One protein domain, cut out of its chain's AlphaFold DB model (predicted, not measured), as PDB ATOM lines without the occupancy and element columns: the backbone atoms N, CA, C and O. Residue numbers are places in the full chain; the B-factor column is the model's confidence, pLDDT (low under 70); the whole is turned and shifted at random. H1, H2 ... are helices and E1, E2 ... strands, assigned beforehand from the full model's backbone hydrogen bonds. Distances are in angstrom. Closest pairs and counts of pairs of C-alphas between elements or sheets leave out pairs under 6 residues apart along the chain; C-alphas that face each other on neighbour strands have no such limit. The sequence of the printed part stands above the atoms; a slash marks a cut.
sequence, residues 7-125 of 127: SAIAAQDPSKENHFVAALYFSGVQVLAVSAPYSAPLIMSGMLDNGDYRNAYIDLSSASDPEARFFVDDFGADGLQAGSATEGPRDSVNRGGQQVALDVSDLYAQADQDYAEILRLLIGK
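Overview. This is residues 7 to 125 of the 127 residues of an uncharacterized protein of Woeseiaceae bacterium (UniProt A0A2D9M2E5). A gently twisted sheet of five strands forms the middle of three layers: the long helix H3 crosses one face, and the helical hairpin of H1 and H2 covers the other face towards the E1 edge. The printed part has 119 residues, with named elements in the order E1 E2 E3 H1 H2 E4 E5 H3; the sheet, E1 E2 E3 E4 E5, is antiparallel, and the class is mixed. The whole is compact, with a radius of gyration of the C-alphas of 13.9 A and spans of 43 by 28 by 23 A.

Arrangement. E1, residues 7 to 12, E2, residues 19 to 26, and E3, residues 30 to 37, form a meander, each strand the antiparallel neighbour of the one before; within hydrogen-bond range are N 9 and O 23, 3.0 A, and N 22 and O 34, 2.9 A. H1, residues 41 to 49, and H2, residues 53 to 63, form a helical hairpin and touch, their closest C-alphas, Met 47 and Ala 56, 5.9 A apart. Both are on the same face of the sheet, H2 at a height of 7.6 A. E4, residues 70 to 75, is antiparallel to E3, with N 33 and O 72 at 2.9 A, and to E5, residues 92 to 95, its hairpin partner, with N 71 and O 94 at 2.8 A. H3, residues 105 to 123, is on the opposite face and runs across the strands, at 88 degrees to E4 on the local plane; its closest C-alpha pair with E2 is Ile 118 and Val 21, 6.2 A. In H1, H2 and H3 every O i to N i+4 pair is within hydrogen-bond range.

Along the chain. E1 begins at C-alpha 7, (16.380, -9.053, -52.244). E2 is 23.9 A long and E3 23.5 A. H3, 26.3 A, ends at C-alpha 123, (11.378, -12.410, -40.532).

Size, cuts and confidence. The C-alphas farthest apart, Leu 42 and Thr 86, are 44.3 A apart. The printed part has no cut; E4 to E5 is a long link, and residues 83 to 88 in it have pLDDT under 70.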
ATOM      1  N   SER A   7      16.450  -7.845 -53.072       91.69
ATOM      2  CA  SER A   7      16.380  -9.053 -52.244       91.69
ATOM      3  C   SER A   7      14.974  -9.631 -52.270       91.69
ATOM      4  O   SER A   7      13.999  -8.891 -52.349       91.69
ATOM      5  N   ALA A   8      14.868 -10.954 -52.203       96.00
ATOM      6  CA  ALA A   8      13.597 -11.657 -52.150       96.00
ATOM      7  C   ALA A   8      13.584 -12.611 -50.959       96.00
ATOM      8  O   ALA A   8      14.603 -13.227 -50.646       96.00
ATOM      9  N   ILE A   9      12.426 -12.761 -50.330       97.62
ATOM     10  CA  ILE A   9      12.200 -13.763 -49.292       97.62
ATOM     11  C   ILE A   9      10.777 -14.289 -49.398       97.62
ATOM     12  O   ILE A   9       9.853 -13.537 -49.701       97.62
ATOM     13  N   ALA A  10      10.593 -15.583 -49.164       98.19
ATOM     14  CA  ALA A  10       9.280 -16.204 -49.188       98.19
ATOM     15  C   ALA A  10       9.161 -17.295 -48.123       98.19
ATOM     16  O   ALA A  10      10.152 -17.865 -47.662       98.19
ATOM     17  N   ALA A  11       7.929 -17.571 -47.712       98.12
ATOM     18  CA  ALA A  11       7.606 -18.551 -46.694       98.12
ATOM     19  C   ALA A  11       6.219 -19.153 -46.928       98.12
ATOM     20  O   ALA A  11       5.332 -18.529 -47.507       98.12
ATOM     21  N   GLN A  12       6.010 -20.359 -46.409       97.44
ATOM     22  CA  GLN A  12       4.668 -20.895 -46.217       97.44
ATOM     23  C   GLN A  12       4.013 -20.228 -44.999       97.44
ATOM     24  O   GLN A  12       4.666 -20.076 -43.964       97.44
ATOM     25  N   ASP A  13       2.733 -19.869 -45.114       97.06
ATOM     26  CA  ASP A  13       1.890 -19.480 -43.980       97.06
ATOM     27  C   ASP A  13       1.399 -20.767 -43.288       97.06
ATOM     28  O   ASP A  13       0.596 -21.501 -43.862       97.06
ATOM     29  N   PRO A  14       1.873 -21.091 -42.070       95.31
ATOM     30  CA  PRO A  14       1.515 -22.336 -41.395       95.31
ATOM     31  C   PRO A  14       0.081 -22.332 -40.848       95.31
ATOM     32  O   PRO A  14      -0.396 -23.373 -40.399       95.31
ATOM     33  N   SER A  15      -0.598 -21.179 -40.834       94.56
ATOM     34  CA  SER A  15      -1.967 -21.058 -40.325       94.56
ATOM     35  C   SER A  15      -3.032 -21.438 -41.358       94.56
ATOM     36  O   SER A  15      -4.195 -21.620 -40.993       94.56
ATOM     37  N   LYS A  16      -2.649 -21.568 -42.635       93.62
ATOM     38  CA  LYS A  16      -3.555 -21.792 -43.766       93.62
ATOM     39  C   LYS A  16      -3.015 -22.880 -44.690       93.62
ATOM     40  O   LYS A  16      -1.814 -23.009 -44.910       93.62
ATOM     41  N   GLU A  17      -3.918 -23.665 -45.261       93.62
ATOM     42  CA  GLU A  17      -3.546 -24.702 -46.219       93.62
ATOM     43  C   GLU A  17      -3.128 -24.082 -47.561       93.62
ATOM     44  O   GLU A  17      -3.802 -23.188 -48.067       93.62
ATOM     45  N   ASN A  18      -2.029 -24.577 -48.145       94.81
ATOM     46  CA  ASN A  18      -1.525 -24.166 -49.464       94.81
ATOM     47  C   ASN A  18      -1.370 -22.647 -49.632       94.81
ATOM     48  O   ASN A  18      -1.523 -22.118 -50.733       94.81
ATOM     49  N   HIS A  19      -1.068 -21.948 -48.539       97.12
ATOM     50  CA  HIS A  19      -0.972 -20.497 -48.504       97.12
ATOM     51  C   HIS A  19       0.464 -20.068 -48.261       97.12
ATOM     52  O   HIS A  19       1.188 -20.644 -47.446       97.12
ATOM     53  N   PHE A  20       0.878 -19.042 -48.987       98.12
ATOM     54  CA  PHE A  20       2.260 -18.604 -49.013       98.12
ATOM     55  C   PHE A  20       2.327 -17.089 -48.936       98.12
ATOM     56  O   PHE A  20       1.377 -16.379 -49.277       98.12
ATOM     57  N   VAL A  21       3.468 -16.611 -48.463       98.50
ATOM     58  CA  VAL A  21       3.804 -15.198 -48.392       98.50
ATOM     59  C   VAL A  21       5.166 -14.973 -49.024       98.50
ATOM     60  O   VAL A  21       6.062 -15.808 -48.893       98.50
ATOM     61  N   ALA A  22       5.337 -13.851 -49.707       98.31
ATOM     62  CA  ALA A  22       6.610 -13.471 -50.295       98.31
ATOM     63  C   ALA A  22       6.774 -11.955 -50.296       98.31
ATOM     64  O   ALA A  22       5.785 -11.225 -50.334       98.31
ATOM     65  N   ALA A  23       8.019 -11.490 -50.291       98.06
ATOM     66  CA  ALA A  23       8.350 -10.090 -50.471       98.06
ATOM     67  C   ALA A  23       9.553  -9.899 -51.401       98.06
ATOM     68  O   ALA A  23      10.517 -10.668 -51.350       98.06
ATOM     69  N   LEU A  24       9.501  -8.839 -52.207       97.00
ATOM     70  CA  LEU A  24      10.647  -8.234 -52.872       97.00
ATOM     71  C   LEU A  24      10.996  -6.924 -52.181       97.00
ATOM     72  O   LEU A  24      10.139  -6.065 -52.001       97.00
ATOM     73  N   TYR A  25      12.268  -6.752 -51.857       94.88
ATOM     74  CA  TYR A  25      12.805  -5.525 -51.299       94.88
ATOM     75  C   TYR A  25      13.731  -4.849 -52.301       94.88
ATOM     76  O   TYR A  25      14.764  -5.407 -52.680       94.88
ATOM     77  N   PHE A  26      13.366  -3.632 -52.691       92.38
ATOM     78  CA  PHE A  26      14.201  -2.726 -53.466       92.38
ATOM     79  C   PHE A  26      14.904  -1.797 -52.482       92.38
ATOM     80  O   PHE A  26      14.259  -0.962 -51.845       92.38
ATOM     81  N   SER A  27      16.218  -1.968 -52.332       87.81
ATOM     82  CA  SER A  27      17.001  -1.326 -51.273       87.81
ATOM     83  C   SER A  27      16.773   0.186 -51.193       87.81
ATOM     84  O   SER A  27      17.075   0.919 -52.132       87.81
ATOM     85  N   GLY A  28      16.228   0.634 -50.058       81.88
ATOM     86  CA  GLY A  28      15.927   2.040 -49.771       81.88
ATOM     87  C   GLY A  28      14.802   2.663 -50.607       81.88
ATOM     88  O   GLY A  28      14.661   3.882 -50.579       81.88
ATOM     89  N   VAL A  29      14.039   1.864 -51.363       90.19
ATOM     90  CA  VAL A  29      12.987   2.357 -52.269       90.19
ATOM     91  C   VAL A  29      11.608   1.849 -51.880       90.19
ATOM     92  O   VAL A  29      10.724   2.671 -51.680       90.19
ATOM     93  N   GLN A  30      11.400   0.533 -51.816       94.19
ATOM     94  CA  GLN A  30      10.085  -0.042 -51.509       94.19
ATOM     95  C   GLN A  30      10.170  -1.528 -51.149       94.19
ATOM     96  O   GLN A  30      11.129  -2.222 -51.511       94.19
ATOM     97  N   VAL A  31       9.127  -2.024 -50.489       96.62
ATOM     98  CA  VAL A  31       8.827  -3.446 -50.317       96.62
ATOM     99  C   VAL A  31       7.551  -3.767 -51.084       96.62
ATOM    100  O   VAL A  31       6.513  -3.148 -50.882       96.62
ATOM    101  N   LEU A  32       7.615  -4.780 -51.943       97.56
ATOM    102  CA  LEU A  32       6.431  -5.404 -52.517       97.56
ATOM    103  C   LEU A  32       6.168  -6.701 -51.773       97.56
ATOM    104  O   LEU A  32       7.025  -7.582 -51.796       97.56
ATOM    105  N   ALA A  33       5.007  -6.850 -51.149       98.12
ATOM    106  CA  ALA A  33       4.649  -8.059 -50.420       98.12
ATOM    107  C   ALA A  33       3.357  -8.674 -50.952       98.12
ATOM    108  O   ALA A  33       2.419  -7.983 -51.341       98.12
ATOM    109  N   VAL A  34       3.298 -10.000 -50.961       98.31
ATOM    110  CA  VAL A  34       2.137 -10.762 -51.414       98.31
ATOM    111  C   VAL A  34       1.832 -11.888 -50.433       98.31
ATOM    112  O   VAL A  34       2.735 -12.543 -49.917       98.31
ATOM    113  N   SER A  35       0.546 -12.119 -50.193       98.25
ATOM    114  CA  SER A  35       0.002 -13.274 -49.486       98.25
ATOM    115  C   SER A  35      -1.148 -13.843 -50.302       98.25
ATOM    116  O   SER A  35      -2.096 -13.124 -50.620       98.25
ATOM    117  N   ALA A  36      -1.070 -15.119 -50.664       97.75
ATOM    118  CA  ALA A  36      -2.110 -15.761 -51.459       97.75
ATOM    119  C   ALA A  36      -2.093 -17.293 -51.320       97.75
ATOM    120  O   ALA A  36      -1.045 -17.876 -51.012       97.75
ATOM    121  N   PRO A  37      -3.230 -17.960 -51.591       96.25
ATOM    122  CA  PRO A  37      -3.229 -19.390 -51.846       96.25
ATOM    123  C   PRO A  37      -2.513 -19.694 -53.169       96.25
ATOM    124  O   PRO A  37      -2.519 -18.887 -54.103       96.25
ATOM    125  N   TYR A  38      -1.931 -20.886 -53.268       95.62
ATOM    126  CA  TYR A  38      -1.228 -21.346 -54.459       95.62
ATOM    127  C   TYR A  38      -1.654 -22.770 -54.827       95.62
ATOM    128  O   TYR A  38      -1.623 -23.684 -54.006       95.62
ATOM    129  N   SER A  39      -2.063 -22.962 -56.080       93.25
ATOM    130  CA  SER A  39      -2.681 -24.208 -56.556       93.25
ATOM    131  C   SER A  39      -1.696 -25.369 -56.731       93.25
ATOM    132  O   SER A  39      -2.114 -26.526 -56.743       93.25
ATOM    133  N   ALA A  40      -0.395 -25.081 -56.835       94.50
ATOM    134  CA  ALA A  40       0.672 -26.071 -56.968       94.50
ATOM    135  C   ALA A  40       1.635 -26.032 -55.760       94.50
ATOM    136  O   ALA A  40       2.815 -25.709 -55.918       94.50
ATOM    137  N   PRO A  41       1.176 -26.362 -54.536       94.50
ATOM    138  CA  PRO A  41       1.948 -26.166 -53.304       94.50
ATOM    139  C   PRO A  41       3.294 -26.902 -53.300       94.50
ATOM    140  O   PRO A  41       4.264 -26.365 -52.786       94.50
ATOM    141  N   LEU A  42       3.396 -28.078 -53.937       96.19
ATOM    142  CA  LEU A  42       4.665 -28.815 -54.057       96.19
ATOM    143  C   LEU A  42       5.720 -28.063 -54.884       96.19
ATOM    144  O   LEU A  42       6.906 -28.141 -54.571       96.19
ATOM    145  N   ILE A  43       5.298 -27.330 -55.921       96.19
ATOM    146  CA  ILE A  43       6.201 -26.491 -56.722       96.19
ATOM    147  C   ILE A  43       6.686 -25.313 -55.874       96.19
ATOM    148  O   ILE A  43       7.888 -25.053 -55.821       96.19
ATOM    149  N   MET A  44       5.774 -24.660 -55.145       97.38
ATOM    150  CA  MET A  44       6.123 -23.559 -54.243       97.38
ATOM    151  C   MET A  44       7.079 -24.010 -53.136       97.38
ATOM    152  O   MET A  44       8.123 -23.394 -52.954       97.38
ATOM    153  N   SER A  45       6.791 -25.122 -52.452       96.50
ATOM    154  CA  SER A  45       7.689 -25.706 -51.448       96.50
ATOM    155  C   SER A  45       9.082 -25.986 -52.012       96.50
ATOM    156  O   SER A  45      10.067 -25.612 -51.387       96.50
ATOM    157  N   GLY A  46       9.174 -26.548 -53.222       97.75
ATOM    158  CA  GLY A  46      10.461 -26.772 -53.880       97.75
ATOM    159  C   GLY A  46      11.249 -25.481 -54.135       97.75
ATOM    160  O   GLY A  46      12.465 -25.467 -53.956       97.75
ATOM    161  N   MET A  47      10.588 -24.380 -54.509       97.75
ATOM    162  CA  MET A  47      11.252 -23.075 -54.634       97.75
ATOM    163  C   MET A  47      11.739 -22.556 -53.276       97.75
ATOM    164  O   MET A  47      12.872 -22.089 -53.173       97.75
ATOM    165  N   LEU A  48      10.924 -22.684 -52.222       97.00
ATOM    166  CA  LEU A  48      11.298 -22.252 -50.873       97.00
ATOM    167  C   LEU A  48      12.508 -23.017 -50.324       97.00
ATOM    168  O   LEU A  48      13.419 -22.394 -49.777       97.00
ATOM    169  N   ASP A  49      12.533 -24.340 -50.496       96.56
ATOM    170  CA  ASP A  49      13.614 -25.212 -50.020       96.56
ATOM    171  C   ASP A  49      14.940 -24.932 -50.743       96.56
ATOM    172  O   ASP A  49      16.014 -25.041 -50.152       96.56
ATOM    173  N   ASN A  50      14.870 -24.520 -52.012       96.69
ATOM    174  CA  ASN A  50      16.034 -24.148 -52.816       96.69
ATOM    175  C   ASN A  50      16.483 -22.689 -52.616       96.69
ATOM    176  O   ASN A  50      17.449 -22.260 -53.246       96.69
ATOM    177  N   GLY A  51      15.789 -21.911 -51.777       95.56
ATOM    178  CA  GLY A  51      16.054 -20.480 -51.612       95.56
ATOM    179  C   GLY A  51      15.718 -19.643 -52.853       95.56
ATOM    180  O   GLY A  51      16.179 -18.508 -52.974       95.56
ATOM    181  N   ASP A  52      14.910 -20.173 -53.773       96.75
ATOM    182  CA  ASP A  52      14.496 -19.508 -55.009       96.75
ATOM    183  C   ASP A  52      13.329 -18.539 -54.758       96.75
ATOM    184  O   ASP A  52      12.240 -18.617 -55.334       96.75
ATOM    185  N   TYR A  53      13.540 -17.620 -53.818       97.19
ATOM    186  CA  TYR A  53      12.495 -16.728 -53.322       97.19
ATOM    187  C   TYR A  53      12.042 -15.702 -54.356       97.19
ATOM    188  O   TYR A  53      10.906 -15.235 -54.306       97.19
ATOM    189  N   ARG A  54      12.910 -15.358 -55.312       95.94
ATOM    190  CA  ARG A  54      12.554 -14.434 -56.387       95.94
ATOM    191  C   ARG A  54      11.532 -15.066 -57.327       95.94
ATOM    192  O   ARG A  54      10.525 -14.422 -57.614       95.94
ATOM    193  N   ASN A  55      11.752 -16.307 -57.763       96.12
ATOM    194  CA  ASN A  55      10.767 -17.005 -58.586       96.12
ATOM    195  C   ASN A  55       9.512 -17.335 -57.775       96.12
ATOM    196  O   ASN A  55       8.417 -17.128 -58.282       96.12
ATOM    197  N   ALA A  56       9.649 -17.706 -56.495       97.44
ATOM    198  CA  ALA A  56       8.502 -17.895 -55.607       97.44
ATOM    199  C   ALA A  56       7.612 -16.642 -55.533       97.44
ATOM    200  O   ALA A  56       6.394 -16.749 -55.657       97.44
ATOM    201  N   TYR A  57       8.202 -15.450 -55.389       97.62
ATOM    202  CA  TYR A  57       7.454 -14.194 -55.434       97.62
ATOM    203  C   TYR A  57       6.782 -13.972 -56.795       97.62
ATOM    204  O   TYR A  57       5.603 -13.633 -56.835       97.62
ATOM    205  N   ILE A  58       7.511 -14.147 -57.905       95.69
ATOM    206  CA  ILE A  58       6.979 -13.918 -59.259       95.69
ATOM    207  C   ILE A  58       5.776 -14.830 -59.519       95.69
ATOM    208  O   ILE A  58       4.728 -14.360 -59.965       95.69
ATOM    209  N   ASP A  59       5.902 -16.112 -59.191       95.38
ATOM    210  CA  ASP A  59       4.844 -17.101 -59.360       95.38
ATOM    211  C   ASP A  59       3.662 -16.810 -58.439       95.38
ATOM    212  O   ASP A  59       2.522 -16.764 -58.899       95.38
ATOM    213  N   LEU A  60       3.912 -16.547 -57.154       96.62
ATOM    214  CA  LEU A  60       2.851 -16.224 -56.203       96.62
ATOM    215  C   LEU A  60       2.119 -14.935 -56.593       96.62
ATOM    216  O   LEU A  60       0.904 -14.858 -56.471       96.62
ATOM    217  N   SER A  61       2.833 -13.936 -57.111       93.75
ATOM    218  CA  SER A  61       2.256 -12.665 -57.544       93.75
ATOM    219  C   SER A  61       1.530 -12.747 -58.889       93.75
ATOM    220  O   SER A  61       0.744 -11.847 -59.182       93.75
ATOM    221  N   SER A  62       1.778 -13.750 -59.734       88.50
ATOM    222  CA  SER A  62       1.201 -13.815 -61.089       88.50
ATOM    223  C   SER A  62       0.177 -14.933 -61.273       88.50
ATOM    224  O   SER A  62      -0.810 -14.732 -61.977       88.50
ATOM    225  N   ALA A  63       0.381 -16.081 -60.626       83.31
ATOM    226  CA  ALA A  63      -0.440 -17.277 -60.794       83.31
ATOM    227  C   ALA A  63      -1.486 -17.473 -59.684       83.31
ATOM    228  O   ALA A  63      -2.360 -18.331 -59.819       83.31
ATOM    229  N   SER A  64      -1.420 -16.703 -58.591       80.38
ATOM    230  CA  SER A  64      -2.473 -16.704 -57.574       80.38
ATOM    231  C   SER A  64      -3.785 -16.166 -58.137       80.38
ATOM    232  O   SER A  64      -3.769 -15.200 -58.904       80.38
ATOM    233  N   ASP A  65      -4.906 -16.688 -57.648       88.19
ATOM    234  CA  ASP A  65      -6.214 -16.075 -57.862       88.19
ATOM    235  C   ASP A  65      -6.212 -14.615 -57.353       88.19
ATOM    236  O   ASP A  65      -6.002 -14.394 -56.152       88.19
ATOM    237  N   PRO A  66      -6.427 -13.610 -58.226       85.88
ATOM    238  CA  PRO A  66      -6.475 -12.211 -57.816       85.88
ATOM    239  C   PRO A  66      -7.522 -11.932 -56.732       85.88
ATOM    240  O   PRO A  66      -7.287 -11.062 -55.895       85.88
ATOM    241  N   GLU A  67      -8.637 -12.670 -56.709       91.88
ATOM    242  CA  GLU A  67      -9.715 -12.502 -55.722       91.88
ATOM    243  C   GLU A  67      -9.343 -13.043 -54.332       91.88
ATOM    244  O   GLU A  67      -9.899 -12.608 -53.322       91.88
ATOM    245  N   ALA A  68      -8.355 -13.933 -54.255       91.88
ATOM    246  CA  ALA A  68      -7.845 -14.483 -52.999       91.88
ATOM    247  C   ALA A  68      -6.503 -13.866 -52.565       91.88
ATOM    248  O   ALA A  68      -5.954 -14.240 -51.525       91.88
ATOM    249  N   ARG A  69      -5.955 -12.939 -53.359       95.50
ATOM    250  CA  ARG A  69      -4.656 -12.316 -53.112       95.50
ATOM    251  C   ARG A  69      -4.777 -11.081 -52.226       95.50
ATOM    252  O   ARG A  69      -5.630 -10.217 -52.432       95.50
ATOM    253  N   PHE A  70      -3.836 -10.964 -51.302       97.75
ATOM    254  CA  PHE A  70      -3.488  -9.725 -50.627       97.75
ATOM    255  C   PHE A  70      -2.109  -9.271 -51.110       97.75
ATOM    256  O   PHE A  70      -1.154 -10.044 -51.080       97.75
ATOM    257  N   PHE A  71      -2.014  -8.040 -51.598       97.88
ATOM    258  CA  PHE A  71      -0.795  -7.454 -52.142       97.88
ATOM    259  C   PHE A  71      -0.563  -6.074 -51.538       97.88
ATOM    260  O   PHE A  71      -1.508  -5.300 -51.396       97.88
ATOM    261  N   VAL A  72       0.692  -5.778 -51.220       98.06
ATOM    262  CA  VAL A  72       1.154  -4.523 -50.633       98.06
ATOM    263  C   VAL A  72       2.285  -3.968 -51.486       98.06
ATOM    264  O   VAL A  72       3.225  -4.690 -51.812       98.06
ATOM    265  N   ASP A  73       2.188  -2.685 -51.806       96.31
ATOM    266  CA  ASP A  73       3.287  -1.847 -52.274       96.31
ATOM    267  C   ASP A  73       3.553  -0.812 -51.175       96.31
ATOM    268  O   ASP A  73       2.723   0.071 -50.963       96.31
ATOM    269  N   ASP A  74       4.634  -1.002 -50.420       95.75
ATOM    270  CA  ASP A  74       5.096  -0.156 -49.311       95.75
ATOM    271  C   ASP A  74       6.294   0.653 -49.813       95.75
ATOM    272  O   ASP A  74       7.406   0.128 -49.955       95.75
ATOM    273  N   PHE A  75       6.057   1.918 -50.151       93.69
ATOM    274  CA  PHE A  75       7.101   2.823 -50.605       93.69
ATOM    275  C   PHE A  75       7.848   3.407 -49.413       93.69
ATOM    276  O   PHE A  75       7.266   3.864 -48.448       93.69
ATOM    277  N   GLY A  76       9.172   3.461 -49.516       91.19
ATOM    278  CA  GLY A  76      10.047   3.841 -48.409       91.19
ATOM    279  C   GLY A  76      10.486   2.647 -47.561       91.19
ATOM    280  O   GLY A  76      11.547   2.730 -46.939       91.19
ATOM    281  N   ALA A  77       9.768   1.515 -47.630       92.56
ATOM    282  CA  ALA A  77      10.033   0.327 -46.821       92.56
ATOM    283  C   ALA A  77      10.006   0.640 -45.314       92.56
ATOM    284  O   ALA A  77      10.839   0.139 -44.549       92.56
ATOM    285  N   ASP A  78       9.087   1.512 -44.904       91.94
ATOM    286  CA  ASP A  78       8.940   2.028 -43.542       91.94
ATOM    287  C   ASP A  78       7.582   1.675 -42.908       91.94
ATOM    288  O   ASP A  78       7.269   2.139 -41.806       91.94
ATOM    289  N   GLY A  79       6.849   0.751 -43.535       93.12
ATOM    290  CA  GLY A  79       5.544   0.282 -43.089       93.12
ATOM    291  C   GLY A  79       4.406   1.048 -43.759       93.12
ATOM    292  O   GLY A  79       4.606   2.095 -44.355       93.12
ATOM    293  N   LEU A  80       3.179   0.531 -43.642       94.44
ATOM    294  CA  LEU A  80       2.028   1.162 -44.287       94.44
ATOM    295  C   LEU A  80       1.706   2.515 -43.652       94.44
ATOM    296  O   LEU A  80       1.421   2.607 -42.455       94.44
ATOM    297  N   GLN A  81       1.631   3.557 -44.472       91.12
ATOM    298  CA  GLN A  81       1.261   4.902 -44.058       91.12
ATOM    299  C   GLN A  81      -0.140   5.269 -44.562       91.12
ATOM    300  O   GLN A  81      -0.427   5.309 -45.760       91.12
ATOM    301  N   ALA A  82      -1.039   5.593 -43.627       82.12
ATOM    302  CA  ALA A  82      -2.348   6.163 -43.935       82.12
ATOM    303  C   ALA A  82      -2.176   7.618 -44.396       82.12
ATOM    304  O   ALA A  82      -2.161   8.543 -43.583       82.12
ATOM    305  N   GLY A  83      -2.000   7.852 -45.696       69.06
ATOM    306  CA  GLY A  83      -1.798   9.216 -46.163       69.06
ATOM    307  C   GLY A  83      -1.699   9.391 -47.667       69.06
ATOM    308  O   GLY A  83      -1.159   8.575 -48.410       69.06
ATOM    309  N   SER A  84      -2.196  10.532 -48.125       54.12
ATOM    310  CA  SER A  84      -1.858  11.060 -49.430       54.12
ATOM    311  C   SER A  84      -0.469  11.684 -49.350       54.12
ATOM    312  O   SER A  84      -0.326  12.801 -48.861       54.12
ATOM    313  N   ALA A  85       0.562  11.013 -49.874       57.34
ATOM    314  CA  ALA A  85       1.768  11.739 -50.262       57.34
ATOM    315  C   ALA A  85       1.308  12.883 -51.182       57.34
ATOM    316  O   ALA A  85       0.710  12.636 -52.239       57.34
ATOM    317  N   THR A  86       1.449  14.133 -50.734       57.88
ATOM    318  CA  THR A  86       1.071  15.307 -51.536       57.88
ATOM    319  C   THR A  86       1.888  15.351 -52.823       57.88
ATOM    320  O   THR A  86       1.380  15.810 -53.842       57.88
ATOM    321  N   GLU A  87       3.096  14.779 -52.785       60.41
ATOM    322  CA  GLU A  87       3.968  14.498 -53.919       60.41
ATOM    323  C   GLU A  87       4.684  13.153 -53.701       60.41
ATOM    324  O   GLU A  87       5.035  12.827 -52.569       60.41
ATOM    325  N   GLY A  88       4.916  12.388 -54.774       69.00
ATOM    326  CA  GLY A  88       5.637  11.107 -54.733       69.00
ATOM    327  C   GLY A  88       4.750   9.852 -54.797       69.00
ATOM    328  O   GLY A  88       3.519   9.958 -54.822       69.00
ATOM    329  N   PRO A  89       5.374   8.660 -54.891       82.88
ATOM    330  CA  PRO A  89       4.659   7.394 -54.848       82.88
ATOM    331  C   PRO A  89       3.997   7.191 -53.479       82.88
ATOM    332  O   PRO A  89       4.457   7.727 -52.473       82.88
ATOM    333  N   ARG A  90       2.884   6.457 -53.460       88.75
ATOM    334  CA  ARG A  90       2.079   6.204 -52.260       88.75
ATOM    335  C   ARG A  90       1.948   4.720 -52.032       88.75
ATOM    336  O   ARG A  90       1.802   3.980 -53.006       88.75
ATOM    337  N   ASP A  91       1.861   4.350 -50.765       94.62
ATOM    338  CA  ASP A  91       1.539   2.988 -50.390       94.62
ATOM    339  C   ASP A  91       0.206   2.564 -50.984       94.62
ATOM    340  O   ASP A  91      -0.756   3.339 -51.086       94.62
ATOM    341  N   SER A  92       0.145   1.306 -51.391       95.44
ATOM    342  CA  SER A  92      -1.077   0.730 -51.914       95.44
ATOM    343  C   SER A  92      -1.262  -0.685 -51.413       95.44
ATOM    344  O   SER A  92      -0.321  -1.462 -51.275       95.44
ATOM    345  N   VAL A  93      -2.518  -1.022 -51.150       97.19
ATOM    346  CA  VAL A  93      -2.913  -2.371 -50.771       97.19
ATOM    347  C   VAL A  93      -4.021  -2.812 -51.707       97.19
ATOM    348  O   VAL A  93      -5.006  -2.098 -51.903       97.19
ATOM    349  N   ASN A  94      -3.863  -3.995 -52.288       96.69
ATOM    350  CA  ASN A  94      -4.901  -4.673 -53.047       96.69
ATOM    351  C   ASN A  94      -5.338  -5.923 -52.283       96.69
ATOM    352  O   ASN A  94      -4.510  -6.754 -51.914       96.69
ATOM    353  N   ARG A  95      -6.639  -6.057 -52.044       95.94
ATOM    354  CA  ARG A  95      -7.249  -7.215 -51.395       95.94
ATOM    355  C   ARG A  95      -8.356  -7.736 -52.289       95.94
ATOM    356  O   ARG A  95      -9.311  -7.018 -52.573       95.94
ATOM    357  N   GLY A  96      -8.219  -8.979 -52.728       93.44
ATOM    358  CA  GLY A  96      -9.206  -9.634 -53.575       93.44
ATOM    359  C   GLY A  96      -9.507  -8.865 -54.860       93.44
ATOM    360  O   GLY A  96     -10.664  -8.658 -55.216       93.44
ATOM    361  N   GLY A  97      -8.464  -8.355 -55.514       91.62
ATOM    362  CA  GLY A  97      -8.577  -7.571 -56.741       91.62
ATOM    363  C   GLY A  97      -8.990  -6.113 -56.525       91.62
ATOM    364  O   GLY A  97      -8.906  -5.325 -57.466       91.62
ATOM    365  N   GLN A  98      -9.361  -5.707 -55.308       94.50
ATOM    366  CA  GLN A  98      -9.818  -4.351 -55.005       94.50
ATOM    367  C   GLN A  98      -8.764  -3.545 -54.252       94.50
ATOM    368  O   GLN A  98      -8.104  -4.046 -53.344       94.50
ATOM    369  N   GLN A  99      -8.619  -2.269 -54.609       95.38
ATOM    370  CA  GLN A  99      -7.768  -1.353 -53.857       95.38
ATOM    371  C   GLN A  99      -8.411  -1.023 -52.503       95.38
ATOM    372  O   GLN A  99      -9.587  -0.668 -52.436       95.38
ATOM    373  N   VAL A 100      -7.631  -1.135 -51.430       96.06
ATOM    374  CA  VAL A 100      -8.045  -0.775 -50.072       96.06
ATOM    375  C   VAL A 100      -7.874   0.732 -49.874       96.06
ATOM    376  O   VAL A 100      -6.839   1.302 -50.217       96.06
ATOM    377  N   ALA A 101      -8.890   1.378 -49.300       94.25
ATOM    378  CA  ALA A 101      -8.855   2.794 -48.950       94.25
ATOM    379  C   ALA A 101      -8.096   2.997 -47.624       94.25
ATOM    380  O   ALA A 101      -8.670   2.870 -46.543       94.25
ATOM    381  N   LEU A 102      -6.787   3.261 -47.707       94.00
ATOM    382  CA  LEU A 102      -5.906   3.427 -46.538       94.00
ATOM    383  C   LEU A 102      -6.167   4.717 -45.736       94.00
ATOM    384  O   LEU A 102      -5.636   4.880 -44.646       94.00
ATOM    385  N   ASP A 103      -6.988   5.631 -46.247       91.94
ATOM    386  CA  ASP A 103      -7.479   6.809 -45.525       91.94
ATOM    387  C   ASP A 103      -8.681   6.501 -44.612       91.94
ATOM    388  O   ASP A 103      -9.085   7.339 -43.802       91.94
ATOM    389  N   VAL A 104      -9.241   5.290 -44.693       94.69
ATOM    390  CA  VAL A 104     -10.298   4.807 -43.801       94.69
ATOM    391  C   VAL A 104      -9.670   4.023 -42.651       94.69
ATOM    392  O   VAL A 104      -9.135   2.936 -42.857       94.69
ATOM    393  N   SER A 105      -9.793   4.547 -41.426       94.50
ATOM    394  CA  SER A 105      -9.125   4.025 -40.217       94.50
ATOM    395  C   SER A 105      -9.244   2.508 -40.030       94.50
ATOM    396  O   SER A 105      -8.236   1.845 -39.804       94.50
ATOM    397  N   ASP A 106     -10.449   1.943 -40.134       96.69
ATOM    398  CA  ASP A 106     -10.657   0.504 -39.907       96.69
ATOM    399  C   ASP A 106     -10.053  -0.354 -41.029       96.69
ATOM    400  O   ASP A 106      -9.498  -1.423 -40.776       96.69
ATOM    401  N   LEU A 107     -10.124   0.124 -42.277       96.62
ATOM    402  CA  LEU A 107      -9.545  -0.570 -43.428       96.62
ATOM    403  C   LEU A 107      -8.016  -0.521 -43.394       96.62
ATOM    404  O   LEU A 107      -7.370  -1.523 -43.700       96.62
ATOM    405  N   TYR A 108      -7.454   0.616 -42.981       96.44
ATOM    406  CA  TYR A 108      -6.028   0.763 -42.723       96.44
ATOM    407  C   TYR A 108      -5.565  -0.184 -41.618       96.44
ATOM    408  O   TYR A 108      -4.660  -0.971 -41.858       96.44
ATOM    409  N   ALA A 109      -6.212  -0.168 -40.448       97.19
ATOM    410  CA  ALA A 109      -5.817  -1.008 -39.319       97.19
ATOM    411  C   ALA A 109      -5.812  -2.500 -39.689       97.19
ATOM    412  O   ALA A 109      -4.894  -3.233 -39.328       97.19
ATOM    413  N   GLN A 110      -6.804  -2.945 -40.467       97.81
ATOM    414  CA  GLN A 110      -6.845  -4.321 -40.952       97.81
ATOM    415  C   GLN A 110      -5.737  -4.617 -41.974       97.81
ATOM    416  O   GLN A 110      -5.138  -5.690 -41.933       97.81
ATOM    417  N   ALA A 111      -5.464  -3.702 -42.907       97.75
ATOM    418  CA  ALA A 111      -4.389  -3.868 -43.885       97.75
ATOM    419  C   ALA A 111      -3.001  -3.880 -43.229       97.75
ATOM    420  O   ALA A 111      -2.180  -4.724 -43.578       97.75
ATOM    421  N   ASP A 112      -2.774  -2.997 -42.258       97.88
ATOM    422  CA  ASP A 112      -1.553  -2.926 -41.461       97.88
ATOM    423  C   ASP A 112      -1.327  -4.220 -40.676       97.88
ATOM    424  O   ASP A 112      -0.257  -4.821 -40.760       97.88
ATOM    425  N   GLN A 113      -2.367  -4.739 -40.020       98.12
ATOM    426  CA  GLN A 113      -2.290  -6.022 -39.325       98.12
ATOM    427  C   GLN A 113      -1.957  -7.186 -40.275       98.12
ATOM    428  O   GLN A 113      -1.118  -8.030 -39.948       98.12
ATOM    429  N   ASP A 114      -2.597  -7.246 -41.446       97.81
ATOM    430  CA  ASP A 114      -2.352  -8.309 -42.425       97.81
ATOM    431  C   ASP A 114      -0.932  -8.221 -43.012       97.81
ATOM    432  O   ASP A 114      -0.266  -9.244 -43.192       97.81
ATOM    433  N   TYR A 115      -0.430  -7.006 -43.252       98.44
ATOM    434  CA  TYR A 115       0.943  -6.784 -43.697       98.44
ATOM    435  C   TYR A 115       1.967  -7.144 -42.613       98.44
ATOM    436  O   TYR A 115       2.937  -7.854 -42.889       98.44
ATOM    437  N   ALA A 116       1.723  -6.748 -41.363       98.19
ATOM    438  CA  ALA A 116       2.567  -7.106 -40.230       98.19
ATOM    439  C   ALA A 116       2.683  -8.630 -40.058       98.19
ATOM    440  O   ALA A 116       3.768  -9.132 -39.757       98.19
ATOM    441  N   GLU A 117       1.607  -9.387 -40.300       98.00
ATOM    442  CA  GLU A 117       1.650 -10.852 -40.247       98.00
ATOM    443  C   GLU A 117       2.521 -11.449 -41.362       98.00
ATOM    444  O   GLU A 117       3.311 -12.361 -41.100       98.00
ATOM    445  N   ILE A 118       2.461 -10.900 -42.581       98.12
ATOM    446  CA  ILE A 118       3.378 -11.283 -43.667       98.12
ATOM    447  C   ILE A 118       4.826 -11.057 -43.236       98.12
ATOM    448  O   ILE A 118       5.640 -11.983 -43.286       98.12
ATOM    449  N   LEU A 119       5.149  -9.851 -42.765       97.56
ATOM    450  CA  LEU A 119       6.503  -9.511 -42.335       97.56
ATOM    451  C   LEU A 119       6.970 -10.409 -41.184       97.56
ATOM    452  O   LEU A 119       8.110 -10.872 -41.194       97.56
ATOM    453  N   ARG A 120       6.092 -10.728 -40.226       97.50
ATOM    454  CA  ARG A 120       6.388 -11.646 -39.117       97.50
ATOM    455  C   ARG A 120       6.787 -13.033 -39.617       97.50
ATOM    456  O   ARG A 120       7.782 -13.583 -39.140       97.50
ATOM    457  N   LEU A 121       6.033 -13.592 -40.565       97.69
ATOM    458  CA  LEU A 121       6.322 -14.898 -41.163       97.69
ATOM    459  C   LEU A 121       7.664 -14.894 -41.906       97.69
ATOM    460  O   LEU A 121       8.456 -15.825 -41.744       97.69
ATOM    461  N   LEU A 122       7.941 -13.835 -42.668       97.00
ATOM    462  CA  LEU A 122       9.177 -13.694 -43.441       97.00
ATOM    463  C   LEU A 122      10.402 -13.484 -42.539       97.00
ATOM    464  O   LEU A 122      11.404 -14.178 -42.693       97.00
ATOM    465  N   ILE A 123      10.314 -12.609 -41.533       94.94
ATOM    466  CA  ILE A 123      11.378 -12.410 -40.532       94.94
ATOM    467  C   ILE A 123      11.663 -13.711 -39.773       94.94
ATOM    468  O   ILE A 123      12.814 -13.999 -39.442       94.94
ATOM    469  N   GLY A 124      10.638 -14.533 -39.527       92.81
ATOM    470  CA  GLY A 124      10.790 -15.856 -38.926       92.81
ATOM    471  C   GLY A 124      11.679 -16.818 -39.724       92.81
ATOM    472  O   GLY A 124      12.190 -17.766 -39.135       92.81
ATOM    473  N   LYS A 125      11.900 -16.580 -41.027       90.56
ATOM    474  CA  LYS A 125      12.804 -17.373 -41.882       90.56
ATOM    475  C   LYS A 125      14.257 -16.901 -41.876       90.56
ATOM    476  O   LYS A 125      15.118 -17.633 -42.344       90.56
TER     477      LYS A 125